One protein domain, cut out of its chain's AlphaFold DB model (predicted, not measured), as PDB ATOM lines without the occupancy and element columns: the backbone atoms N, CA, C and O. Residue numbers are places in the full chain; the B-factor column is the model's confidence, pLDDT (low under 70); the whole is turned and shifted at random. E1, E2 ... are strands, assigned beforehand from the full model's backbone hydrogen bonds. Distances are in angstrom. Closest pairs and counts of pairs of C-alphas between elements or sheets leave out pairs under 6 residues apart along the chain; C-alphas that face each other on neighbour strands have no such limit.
ATOM      1  N   PHE A  16     -18.548 -39.356  48.386       63.69
ATOM      2  CA  PHE A  16     -18.364 -39.452  46.949       63.69
ATOM      3  C   PHE A  16     -17.942 -38.065  46.489       63.69
ATOM      4  O   PHE A  16     -18.735 -37.122  46.527       63.69
ATOM      5  N   ALA A  17     -16.661 -37.949  46.146       88.50
ATOM      6  CA  ALA A  17     -16.187 -36.840  45.359       88.50
ATOM      7  C   ALA A  17     -17.084 -36.788  44.116       88.50
ATOM      8  O   ALA A  17     -17.276 -37.808  43.451       88.50
ATOM      9  N   CYS A  18     -17.720 -35.651  43.876       96.25
ATOM     10  CA  CYS A  18     -18.617 -35.458  42.742       96.25
ATOM     11  C   CYS A  18     -17.954 -34.530  41.732       96.25
ATOM     12  O   CYS A  18     -17.209 -33.628  42.109       96.25
ATOM     13  N   MET A  19     -18.239 -34.721  40.450       96.38
ATOM     14  CA  MET A  19     -17.804 -33.833  39.372       96.38
ATOM     15  C   MET A  19     -18.972 -33.041  38.779       96.38
ATOM     16  O   MET A  19     -18.749 -32.062  38.068       96.38
ATOM     17  N   SER A  20     -20.210 -33.445  39.057       96.06
ATOM     18  CA  SER A  20     -21.450 -32.806  38.615       96.06
ATOM     19  C   SER A  20     -22.571 -33.081  39.624       96.06
ATOM     20  O   SER A  20     -22.519 -34.071  40.355       96.06
ATOM     21  N   ASP A  21     -23.610 -32.243  39.660       96.44
ATOM     22  CA  ASP A  21     -24.798 -32.470  40.496       96.44
ATOM     23  C   ASP A  21     -25.467 -33.808  40.126       96.44
ATOM     24  O   ASP A  21     -26.066 -34.455  40.980       96.44
ATOM     25  N   THR A  22     -25.318 -34.260  38.875       96.00
ATOM     26  CA  THR A  22     -25.789 -35.573  38.394       96.00
ATOM     27  C   THR A  22     -25.138 -36.767  39.089       96.00
ATOM     28  O   THR A  22     -25.692 -37.862  39.041       96.00
ATOM     29  N   ASP A  23     -23.978 -36.576  39.723       95.94
ATOM     30  CA  ASP A  23     -23.311 -37.621  40.505       95.94
ATOM     31  C   ASP A  23     -23.916 -37.742  41.918       95.94
ATOM     32  O   ASP A  23     -23.644 -38.698  42.646       95.94
ATOM     33  N   CYS A  24     -24.744 -36.770  42.317       95.06
ATOM     34  CA  CYS A  24     -25.400 -36.707  43.613       95.06
ATOM     35  C   CYS A  24     -26.840 -37.240  43.561       95.06
ATOM     36  O   CYS A  24     -27.507 -37.256  42.527       95.06
ATOM     37  N   ASN A  25     -27.353 -37.664  44.721       93.88
ATOM     38  CA  ASN A  25     -28.757 -38.058  44.858       93.88
ATOM     39  C   ASN A  25     -29.701 -36.855  44.689       93.88
ATOM     40  O   ASN A  25     -29.319 -35.710  44.931       93.88
ATOM     41  N   LEU A  26     -30.971 -37.124  44.369       95.00
ATOM     42  CA  LEU A  26     -32.001 -36.087  44.286       95.00
ATOM     43  C   LEU A  26     -32.066 -35.255  45.582       95.00
ATOM     44  O   LEU A  26     -32.109 -35.798  46.688       95.00
ATOM     45  N   GLY A  27     -32.085 -33.931  45.425       95.44
ATOM     46  CA  GLY A  27     -32.052 -32.966  46.528       95.44
ATOM     47  C   GLY A  27     -30.666 -32.704  47.121       95.44
ATOM     48  O   GLY A  27     -30.563 -32.141  48.216       95.44
ATOM     49  N   TYR A  28     -29.609 -33.103  46.412       96.19
ATOM     50  CA  TYR A  28     -28.218 -32.754  46.689       96.19
ATOM     51  C   TYR A  28     -27.579 -32.092  45.461       96.19
ATOM     52  O   TYR A  28     -28.048 -32.267  44.339       96.19
ATOM     53  N   GLN A  29     -26.520 -31.317  45.680       95.62
ATOM     54  CA  GLN A  29     -25.743 -30.630  44.642       95.62
ATOM     55  C   GLN A  29     -24.259 -30.863  44.878       95.62
ATOM     56  O   GLN A  29     -23.836 -31.070  46.017       95.62
ATOM     57  N   CYS A  30     -23.468 -30.793  43.816       96.25
ATOM     58  CA  CYS A  30     -22.032 -30.940  43.908       96.25
ATOM     59  C   CYS A  30     -21.366 -29.607  44.271       96.25
ATOM     60  O   CYS A  30     -21.170 -28.741  43.417       96.25
ATOM     61  N   LEU A  31     -20.992 -29.439  45.543       95.81
ATOM     62  CA  LEU A  31     -20.248 -28.266  46.001       95.81
ATOM     63  C   LEU A  31     -18.758 -28.452  45.727       95.81
ATOM     64  O   LEU A  31     -18.096 -29.252  46.390       95.81
ATOM     65  N   LYS A  32     -18.231 -27.671  44.786       96.31
ATOM     66  CA  LYS A  32     -16.803 -27.604  44.455       96.31
ATOM     67  C   LYS A  32     -16.169 -26.380  45.103       96.31
ATOM     68  O   LYS A  32     -16.791 -25.317  45.176       96.31
ATOM     69  N   ASN A  33     -14.912 -26.510  45.515       96.06
ATOM     70  CA  ASN A  33     -14.115 -25.342  45.879       96.06
ATOM     71  C   ASN A  33     -13.690 -24.563  44.628       96.06
ATOM     72  O   ASN A  33     -13.697 -25.109  43.524       96.06
ATOM     73  N   MET A  34     -13.311 -23.290  44.788       96.38
ATOM     74  CA  MET A  34     -12.803 -22.494  43.666       96.38
ATOM     75  C   MET A  34     -11.636 -23.205  42.972       96.38
ATOM     76  O   MET A  34     -10.675 -23.616  43.618       96.38
ATOM     77  N   TYR A  35     -11.730 -23.299  41.649       95.94
ATOM     78  CA  TYR A  35     -10.793 -23.946  40.727       95.94
ATOM     79  C   TYR A  35     -10.679 -25.472  40.838       95.94
ATOM     80  O   TYR A  35      -9.933 -26.075  40.066       95.94
ATOM     81  N   GLU A  36     -11.454 -26.110  41.716       96.19
ATOM     82  CA  GLU A  36     -11.492 -27.567  41.836       96.19
ATOM     83  C   GLU A  36     -12.493 -28.185  40.855       96.19
ATOM     84  O   GLU A  36     -13.563 -27.629  40.582       96.19
ATOM     85  N   TRP A  37     -12.134 -29.358  40.330       95.12
ATOM     86  CA  TRP A  37     -12.981 -30.173  39.446       95.12
ATOM     87  C   TRP A  37     -13.937 -31.072  40.215       95.12
ATOM     88  O   TRP A  37     -15.030 -31.378  39.734       95.12
ATOM     89  N   GLU A  38     -13.501 -31.491  41.395       95.88
ATOM     90  CA  GLU A  38     -14.226 -32.384  42.272       95.88
ATOM     91  C   GLU A  38     -14.742 -31.621  43.492       95.88
ATOM     92  O   GLU A  38     -14.185 -30.610  43.927       95.88
ATOM     93  N   GLY A  39     -15.848 -32.108  44.028       95.44
ATOM     94  CA  GLY A  39     -16.548 -31.505  45.145       95.44
ATOM     95  C   GLY A  39     -17.160 -32.552  46.054       95.44
ATOM     96  O   GLY A  39     -16.831 -33.733  45.985       95.44
ATOM     97  N   GLN A  40     -18.079 -32.121  46.903       95.88
ATOM     98  CA  GLN A  40     -18.850 -33.012  47.762       95.88
ATOM     99  C   GLN A  40     -20.339 -32.791  47.536       95.88
ATOM    100  O   GLN A  40     -20.794 -31.658  47.379       95.88
ATOM    101  N   CYS A  41     -21.108 -33.878  47.549       95.94
ATOM    102  CA  CYS A  41     -22.559 -33.790  47.499       95.94
ATOM    103  C   CYS A  41     -23.093 -33.179  48.798       95.94
ATOM    104  O   CYS A  41     -23.083 -33.822  49.850       95.94
ATOM    105  N   ILE A  42     -23.598 -31.953  48.716       94.81
ATOM    106  CA  ILE A  42     -24.226 -31.235  49.826       94.81
ATOM    107  C   ILE A  42     -25.729 -31.130  49.609       94.81
ATOM    108  O   ILE A  42     -26.219 -31.256  48.491       94.81
ATOM    109  N   LYS A  43     -26.477 -30.883  50.681       95.88
ATOM    110  CA  LYS A  43     -27.925 -30.705  50.595       95.88
ATOM    111  C   LYS A  43     -28.269 -29.454  49.780       95.88
ATOM    112  O   LYS A  43     -27.807 -28.365  50.105       95.88
ATOM    113  N   ALA A  44     -29.128 -29.614  48.778       95.75
ATOM    114  CA  ALA A  44     -29.683 -28.511  48.009       95.75
ATOM    115  C   ALA A  44     -30.763 -27.806  48.834       95.75
ATOM    116  O   ALA A  44     -31.750 -28.444  49.203       95.75
ATOM    117  N   VAL A  45     -30.617 -26.517  49.126       96.00
ATOM    118  CA  VAL A  45     -31.618 -25.756  49.890       96.00
ATOM    119  C   VAL A  45     -32.019 -24.471  49.174       96.00
ATOM    120  O   VAL A  45     -31.292 -23.986  48.310       96.00
ATOM    121  N   ASP A  46     -33.207 -23.960  49.481       94.56
ATOM    122  CA  ASP A  46     -33.639 -22.620  49.081       94.56
ATOM    123  C   ASP A  46     -33.093 -21.527  50.021       94.56
ATOM    124  O   ASP A  46     -32.352 -21.801  50.968       94.56
ATOM    125  N   GLU A  47     -33.490 -20.278  49.778       94.81
ATOM    126  CA  GLU A  47     -33.077 -19.105  50.561       94.81
ATOM    127  C   GLU A  47     -33.504 -19.142  52.041       94.81
ATOM    128  O   GLU A  47     -32.961 -18.398  52.858       94.81
ATOM    129  N   PHE A  48     -34.431 -20.028  52.413       95.56
ATOM    130  CA  PHE A  48     -34.886 -20.230  53.789       95.56
ATOM    131  C   PHE A  48     -34.213 -21.439  54.463       95.56
ATOM    132  O   PHE A  48     -34.391 -21.664  55.668       95.56
ATOM    133  N   GLY A  49     -33.403 -22.205  53.727       94.81
ATOM    134  CA  GLY A  49     -32.771 -23.435  54.204       94.81
ATOM    135  C   GLY A  49     -33.661 -24.676  54.093       94.81
ATOM    136  O   GLY A  49     -33.362 -25.692  54.726       94.81
ATOM    137  N   ILE A  50     -34.753 -24.614  53.328       96.00
ATOM    138  CA  ILE A  50     -35.633 -25.760  53.087       96.00
ATOM    139  C   ILE A  50     -35.056 -26.575  51.933       96.00
ATOM    140  O   ILE A  50     -34.677 -26.030  50.898       96.00
ATOM    141  N   GLN A  51     -34.968 -27.897  52.111       96.56
ATOM    142  CA  GLN A  51     -34.410 -28.774  51.086       96.56
ATOM    143  C   GLN A  51     -35.261 -28.740  49.816       96.56
ATOM    144  O   GLN A  51     -36.464 -28.999  49.865       96.56
ATOM    145  N   ASN A  52     -34.618 -28.468  48.683       94.12
ATOM    146  CA  ASN A  52     -35.242 -28.559  47.371       94.12
ATOM    147  C   ASN A  52     -34.900 -29.901  46.705       94.12
ATOM    148  O   ASN A  52     -33.907 -30.538  47.047       94.12
ATOM    149  N   PHE A  53     -35.742 -30.340  45.769       95.94
ATOM    150  CA  PHE A  53     -35.604 -31.611  45.041       95.94
ATOM    151  C   PHE A  53     -35.649 -31.384  43.527       95.94
ATOM    152  O   PHE A  53     -36.278 -32.138  42.788       95.94
ATOM    153  N   ASN A  54     -35.023 -30.296  43.079       91.44
ATOM    154  CA  ASN A  54     -34.934 -29.971  41.661       91.44
ATOM    155  C   ASN A  54     -34.110 -31.025  40.908       91.44
ATOM    156  O   ASN A  54     -33.293 -31.735  41.501       91.44
ATOM    157  N   GLU A  55     -34.328 -31.111  39.597       94.38
ATOM    158  CA  GLU A  55     -33.546 -31.989  38.728       94.38
ATOM    159  C   GLU A  55     -32.046 -31.636  38.809       94.38
ATOM    160  O   GLU A  55     -31.699 -30.448  38.766       94.38
ATOM    161  N   PRO A  56     -31.148 -32.632  38.943       93.94
ATOM    162  CA  PRO A  56     -29.714 -32.387  38.977       93.94
ATOM    163  C   PRO A  56     -29.226 -31.701  37.702       93.94
ATOM    164  O   PRO A  56     -29.559 -32.102  36.586       93.94
ATOM    165  N   ARG A  57     -28.391 -30.675  37.860       94.00
ATOM    166  CA  ARG A  57     -27.794 -29.972  36.725       94.00
ATOM    167  C   ARG A  57     -26.585 -30.739  36.215       94.00
ATOM    168  O   ARG A  57     -25.793 -31.262  36.989       94.00
ATOM    169  N   ASN A  58     -26.397 -30.730  34.903       93.88
ATOM    170  CA  ASN A  58     -25.178 -31.239  34.295       93.88
ATOM    171  C   ASN A  58     -24.102 -30.134  34.270       93.88
ATOM    172  O   ASN A  58     -23.995 -29.386  33.299       93.88
ATOM    173  N   ASN A  59     -23.358 -29.990  35.368       91.88
ATOM    174  CA  ASN A  59     -22.376 -28.921  35.603       91.88
ATOM    175  C   ASN A  59     -20.941 -29.471  35.729       91.88
ATOM    176  O   ASN A  59     -20.209 -29.138  36.669       91.88
ATOM    177  N   TYR A  60     -20.524 -30.300  34.767       94.19
ATOM    178  CA  TYR A  60     -19.127 -30.727  34.649       94.19
ATOM    179  C   TYR A  60     -18.185 -29.542  34.407       94.19
ATOM    180  O   TYR A  60     -18.516 -28.591  33.700       94.19
ATOM    181  N   GLY A  61     -16.977 -29.641  34.960       95.31
ATOM    182  CA  GLY A  61     -15.944 -28.611  34.864       95.31
ATOM    183  C   GLY A  61     -15.552 -28.037  36.225       95.31
ATOM    184  O   GLY A  61     -16.224 -28.304  37.226       95.31
ATOM    185  N   PRO A  62     -14.455 -27.270  36.285       94.94
ATOM    186  CA  PRO A  62     -14.008 -26.663  37.524       94.94
ATOM    187  C   PRO A  62     -14.894 -25.477  37.905       94.94
ATOM    188  O   PRO A  62     -15.458 -24.803  37.039       94.94
ATOM    189  N   LYS A  63     -14.979 -25.168  39.201       94.25
ATOM    190  CA  LYS A  63     -15.642 -23.938  39.644       94.25
ATOM    191  C   LYS A  63     -14.776 -22.718  39.319       94.25
ATOM    192  O   LYS A  63     -13.713 -22.545  39.902       94.25
ATOM    193  N   ILE A  64     -15.238 -21.860  38.415       95.31
ATOM    194  CA  ILE A  64     -14.508 -20.642  38.009       95.31
ATOM    195  C   ILE A  64     -15.211 -19.344  38.412       95.31
ATOM    196  O   ILE A  64     -14.576 -18.293  38.447       95.31
ATOM    197  N   GLU A  65     -16.500 -19.411  38.742       94.00
ATOM    198  CA  GLU A  65     -17.300 -18.254  39.140       94.00
ATOM    199  C   GLU A  65     -17.503 -18.224  40.652       94.00
ATOM    200  O   GLU A  65     -17.648 -19.260  41.296       94.00
ATOM    201  N   SER A  66     -17.521 -17.019  41.213       95.81
ATOM    202  CA  SER A  66     -17.829 -16.787  42.620       95.81
ATOM    203  C   SER A  66     -19.338 -16.599  42.789       95.81
ATOM    204  O   SER A  66     -19.917 -15.755  42.108       95.81
ATOM    205  N   GLY A  67     -19.963 -17.348  43.699       94.75
ATOM    206  CA  GLY A  67     -21.372 -17.176  44.071       94.75
ATOM    207  C   GLY A  67     -21.585 -16.078  45.119       94.75
ATOM    208  O   GLY A  67     -22.659 -15.488  45.182       94.75
ATOM    209  N   CYS A  68     -20.558 -15.763  45.917       97.81
ATOM    210  CA  CYS A  68     -20.584 -14.711  46.935       97.81
ATOM    211  C   CYS A  68     -19.167 -14.203  47.247       97.81
ATOM    212  O   CYS A  68     -18.181 -14.927  47.097       97.81
ATOM    213  N   ASN A  69     -19.045 -12.967  47.736       97.62
ATOM    214  CA  ASN A  69     -17.782 -12.427  48.251       97.62
ATOM    215  C   ASN A  69     -17.849 -12.104  49.747       97.62
ATOM    216  O   ASN A  69     -16.833 -12.216  50.435       97.62
ATOM    217  N   PHE A  70     -19.031 -11.741  50.240       97.81
ATOM    218  CA  PHE A  70     -19.293 -11.378  51.627       97.81
ATOM    219  C   PHE A  70     -20.565 -12.063  52.135       97.81
ATOM    220  O   PHE A  70     -21.454 -12.392  51.353       97.81
ATOM    221  N   ASP A  71     -20.699 -12.221  53.456       97.88
ATOM    222  CA  ASP A  71     -21.909 -12.789  54.077       97.88
ATOM    223  C   ASP A  71     -23.183 -12.007  53.714       97.88
ATOM    224  O   ASP A  71     -24.267 -12.576  53.655       97.88
ATOM    225  N   THR A  72     -23.058 -10.707  53.434       97.44
ATOM    226  CA  THR A  72     -24.171  -9.844  53.012       97.44
ATOM    227  C   THR A  72     -24.684 -10.133  51.605       97.44
ATOM    228  O   THR A  72     -25.764  -9.662  51.260       97.44
ATOM    229  N   ASP A  73     -23.926 -10.879  50.799       97.81
ATOM    230  CA  ASP A  73     -24.360 -11.329  49.474       97.81
ATOM    231  C   ASP A  73     -25.292 -12.549  49.581       97.81
ATOM    232  O   ASP A  73     -25.963 -12.909  48.615       97.81
ATOM    233  N   CYS A  74     -25.330 -13.193  50.754       98.06
ATOM    234  CA  CYS A  74     -26.070 -14.421  50.990       98.06
ATOM    235  C   CYS A  74     -27.447 -14.180  51.625       98.06
ATOM    236  O   CYS A  74     -27.648 -13.201  52.351       98.06
ATOM    237  N   PRO A  75     -28.405 -15.105  51.415       97.31
ATOM    238  CA  PRO A  75     -29.681 -15.081  52.117       97.31
ATOM    239  C   PRO A  75     -29.533 -15.140  53.640       97.31
ATOM    240  O   PRO A  75     -28.518 -15.580  54.188       97.31
ATOM    241  N   LEU A  76     -30.589 -14.740  54.351       95.12
ATOM    242  CA  LEU A  76     -30.592 -14.728  55.813       95.12
ATOM    243  C   LEU A  76     -30.294 -16.116  56.395       95.12
ATOM    244  O   LEU A  76     -30.981 -17.097  56.121       95.12
ATOM    245  N   GLY A  77     -29.286 -16.178  57.267       95.00
ATOM    246  CA  GLY A  77     -28.862 -17.415  57.924       95.00
ATOM    247  C   GLY A  77     -27.860 -18.249  57.126       95.00
ATOM    248  O   GLY A  77     -27.424 -19.278  57.638       95.00
ATOM    249  N   PHE A  78     -27.469 -17.802  55.933       97.88
ATOM    250  CA  PHE A  78     -26.350 -18.349  55.175       97.88
ATOM    251  C   PHE A  78     -25.106 -17.485  55.372       97.88
ATOM    252  O   PHE A  78     -25.190 -16.310  55.734       97.88
ATOM    253  N   LYS A  79     -23.941 -18.084  55.146       97.88
ATOM    254  CA  LYS A  79     -22.647 -17.406  55.162       97.88
ATOM    255  C   LYS A  79     -21.922 -17.649  53.860       97.88
ATOM    256  O   LYS A  79     -22.076 -18.712  53.259       97.88
ATOM    257  N   CYS A  80     -21.114 -16.680  53.460       98.19
ATOM    258  CA  CYS A  80     -20.258 -16.851  52.310       98.19
ATOM    259  C   CYS A  80     -19.043 -17.681  52.713       98.19
ATOM    260  O   CYS A  80     -18.174 -17.219  53.457       98.19
ATOM    261  N   ASP A  81     -18.970 -18.919  52.231       97.50
ATOM    262  CA  ASP A  81     -17.800 -19.746  52.478       97.50
ATOM    263  C   ASP A  81     -16.588 -19.203  51.710       97.50
ATOM    264  O   ASP A  81     -16.626 -18.953  50.503       97.50
ATOM    265  N   SER A  82     -15.473 -19.017  52.416       96.06
ATOM    266  CA  SER A  82     -14.310 -18.327  51.862       96.06
ATOM    267  C   SER A  82     -13.574 -19.121  50.782       96.06
ATOM    268  O   SER A  82     -12.858 -18.505  49.989       96.06
ATOM    269  N   TYR A  83     -13.730 -20.449  50.759       95.56
ATOM    270  CA  TYR A  83     -12.990 -21.364  49.884       95.56
ATOM    271  C   TYR A  83     -13.783 -21.730  48.638       95.56
ATOM    272  O   TYR A  83     -13.293 -21.612  47.514       95.56
ATOM    273  N   SER A  84     -15.025 -22.152  48.840       96.25
ATOM    274  CA  SER A  84     -15.947 -22.471  47.766       96.25
ATOM    275  C   SER A  84     -16.543 -21.235  47.138       96.25
ATOM    276  O   SER A  84     -16.868 -21.308  45.964       96.25
ATOM    277  N   LYS A  85     -16.650 -20.102  47.845       97.81
ATOM    278  CA  LYS A  85     -17.382 -18.920  47.368       97.81
ATOM    279  C   LYS A  85     -18.836 -19.248  47.031       97.81
ATOM    280  O   LYS A  85     -19.344 -18.820  45.998       97.81
ATOM    281  N   GLU A  86     -19.471 -20.082  47.849       96.44
ATOM    282  CA  GLU A  86     -20.919 -20.315  47.840       96.44
ATOM    283  C   GLU A  86     -21.541 -19.874  49.162       96.44
ATOM    284  O   GLU A  86     -20.886 -19.857  50.209       96.44
ATOM    285  N   CYS A  87     -22.836 -19.579  49.117       97.19
ATOM    286  CA  CYS A  87     -23.639 -19.384  50.313       97.19
ATOM    287  C   CYS A  87     -23.991 -20.740  50.939       97.19
ATOM    288  O   CYS A  87     -24.720 -21.535  50.347       97.19
ATOM    289  N   VAL A  88     -23.497 -20.996  52.151       95.56
ATOM    290  CA  VAL A  88     -23.694 -22.260  52.884       95.56
ATOM    291  C   VAL A  88     -24.294 -22.017  54.269       95.56
ATOM    292  O   VAL A  88     -24.179 -20.921  54.823       95.56
ATOM    293  N   ARG A  89     -24.944 -23.039  54.834       91.00
ATOM    294  CA  ARG A  89     -25.578 -23.009  56.157       91.00
ATOM    295  C   ARG A  89     -25.399 -24.329  56.895       91.00
ATOM    296  O   ARG A  89     -25.447 -25.382  56.223       91.00
TER     297      ARG A  89
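AT A GLANCE: This is residues 16 to 89 of the 89 residues of an uncharacterized protein of Helicobacter pullorum MIT 98-5489 (UniProt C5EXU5). There is little regular structure: two groups of loops sit side by side, one built on the short hairpin of E1 and E2, the other on a smaller fold-back in which residues 79 to 80 pair with 87 to 88, antiparallel. From E2 the chain loops out through residues 47 to 48, returns past the hairpin along residues 54 to 62, and enters the second group. Residues 17 to 18 pair with 39 to 40 of E2, antiparallel. The 74 printed residues hold no named helix and two strands, E1 then E2, in an antiparallel sheet; the class is all strand, though only 10 residues are in named elements. The whole is compact and rounded, with a radius of gyration of the C-alphas of 11.8 A and spans of 30 by 27 by 17 A.

HOW THE PARTS SIT: E1, residues 28 to 32, and E2, residues 39 to 43, form a hairpin, antiparallel at 145 degrees between their directions. C-alphas 32 and 39 face each other at 4.0 A. N 29 and O 42, at 2.8 A, are within hydrogen-bond range.

IN THESE COORDINATES: E1 is 12.7 A long and begins at C-alpha 28 (-28.218, -32.754, 46.689). E2 is 12.6 A long and ends at C-alpha 43 (-27.925, -30.705, 50.595).

THE WHOLE: The C-alphas farthest apart, those of Phe 16 and Thr 72, are 30.8 A apart. The printed part has no cut, and the link from E1 to E2 is short. Only residue 16 has a pLDDT under 70.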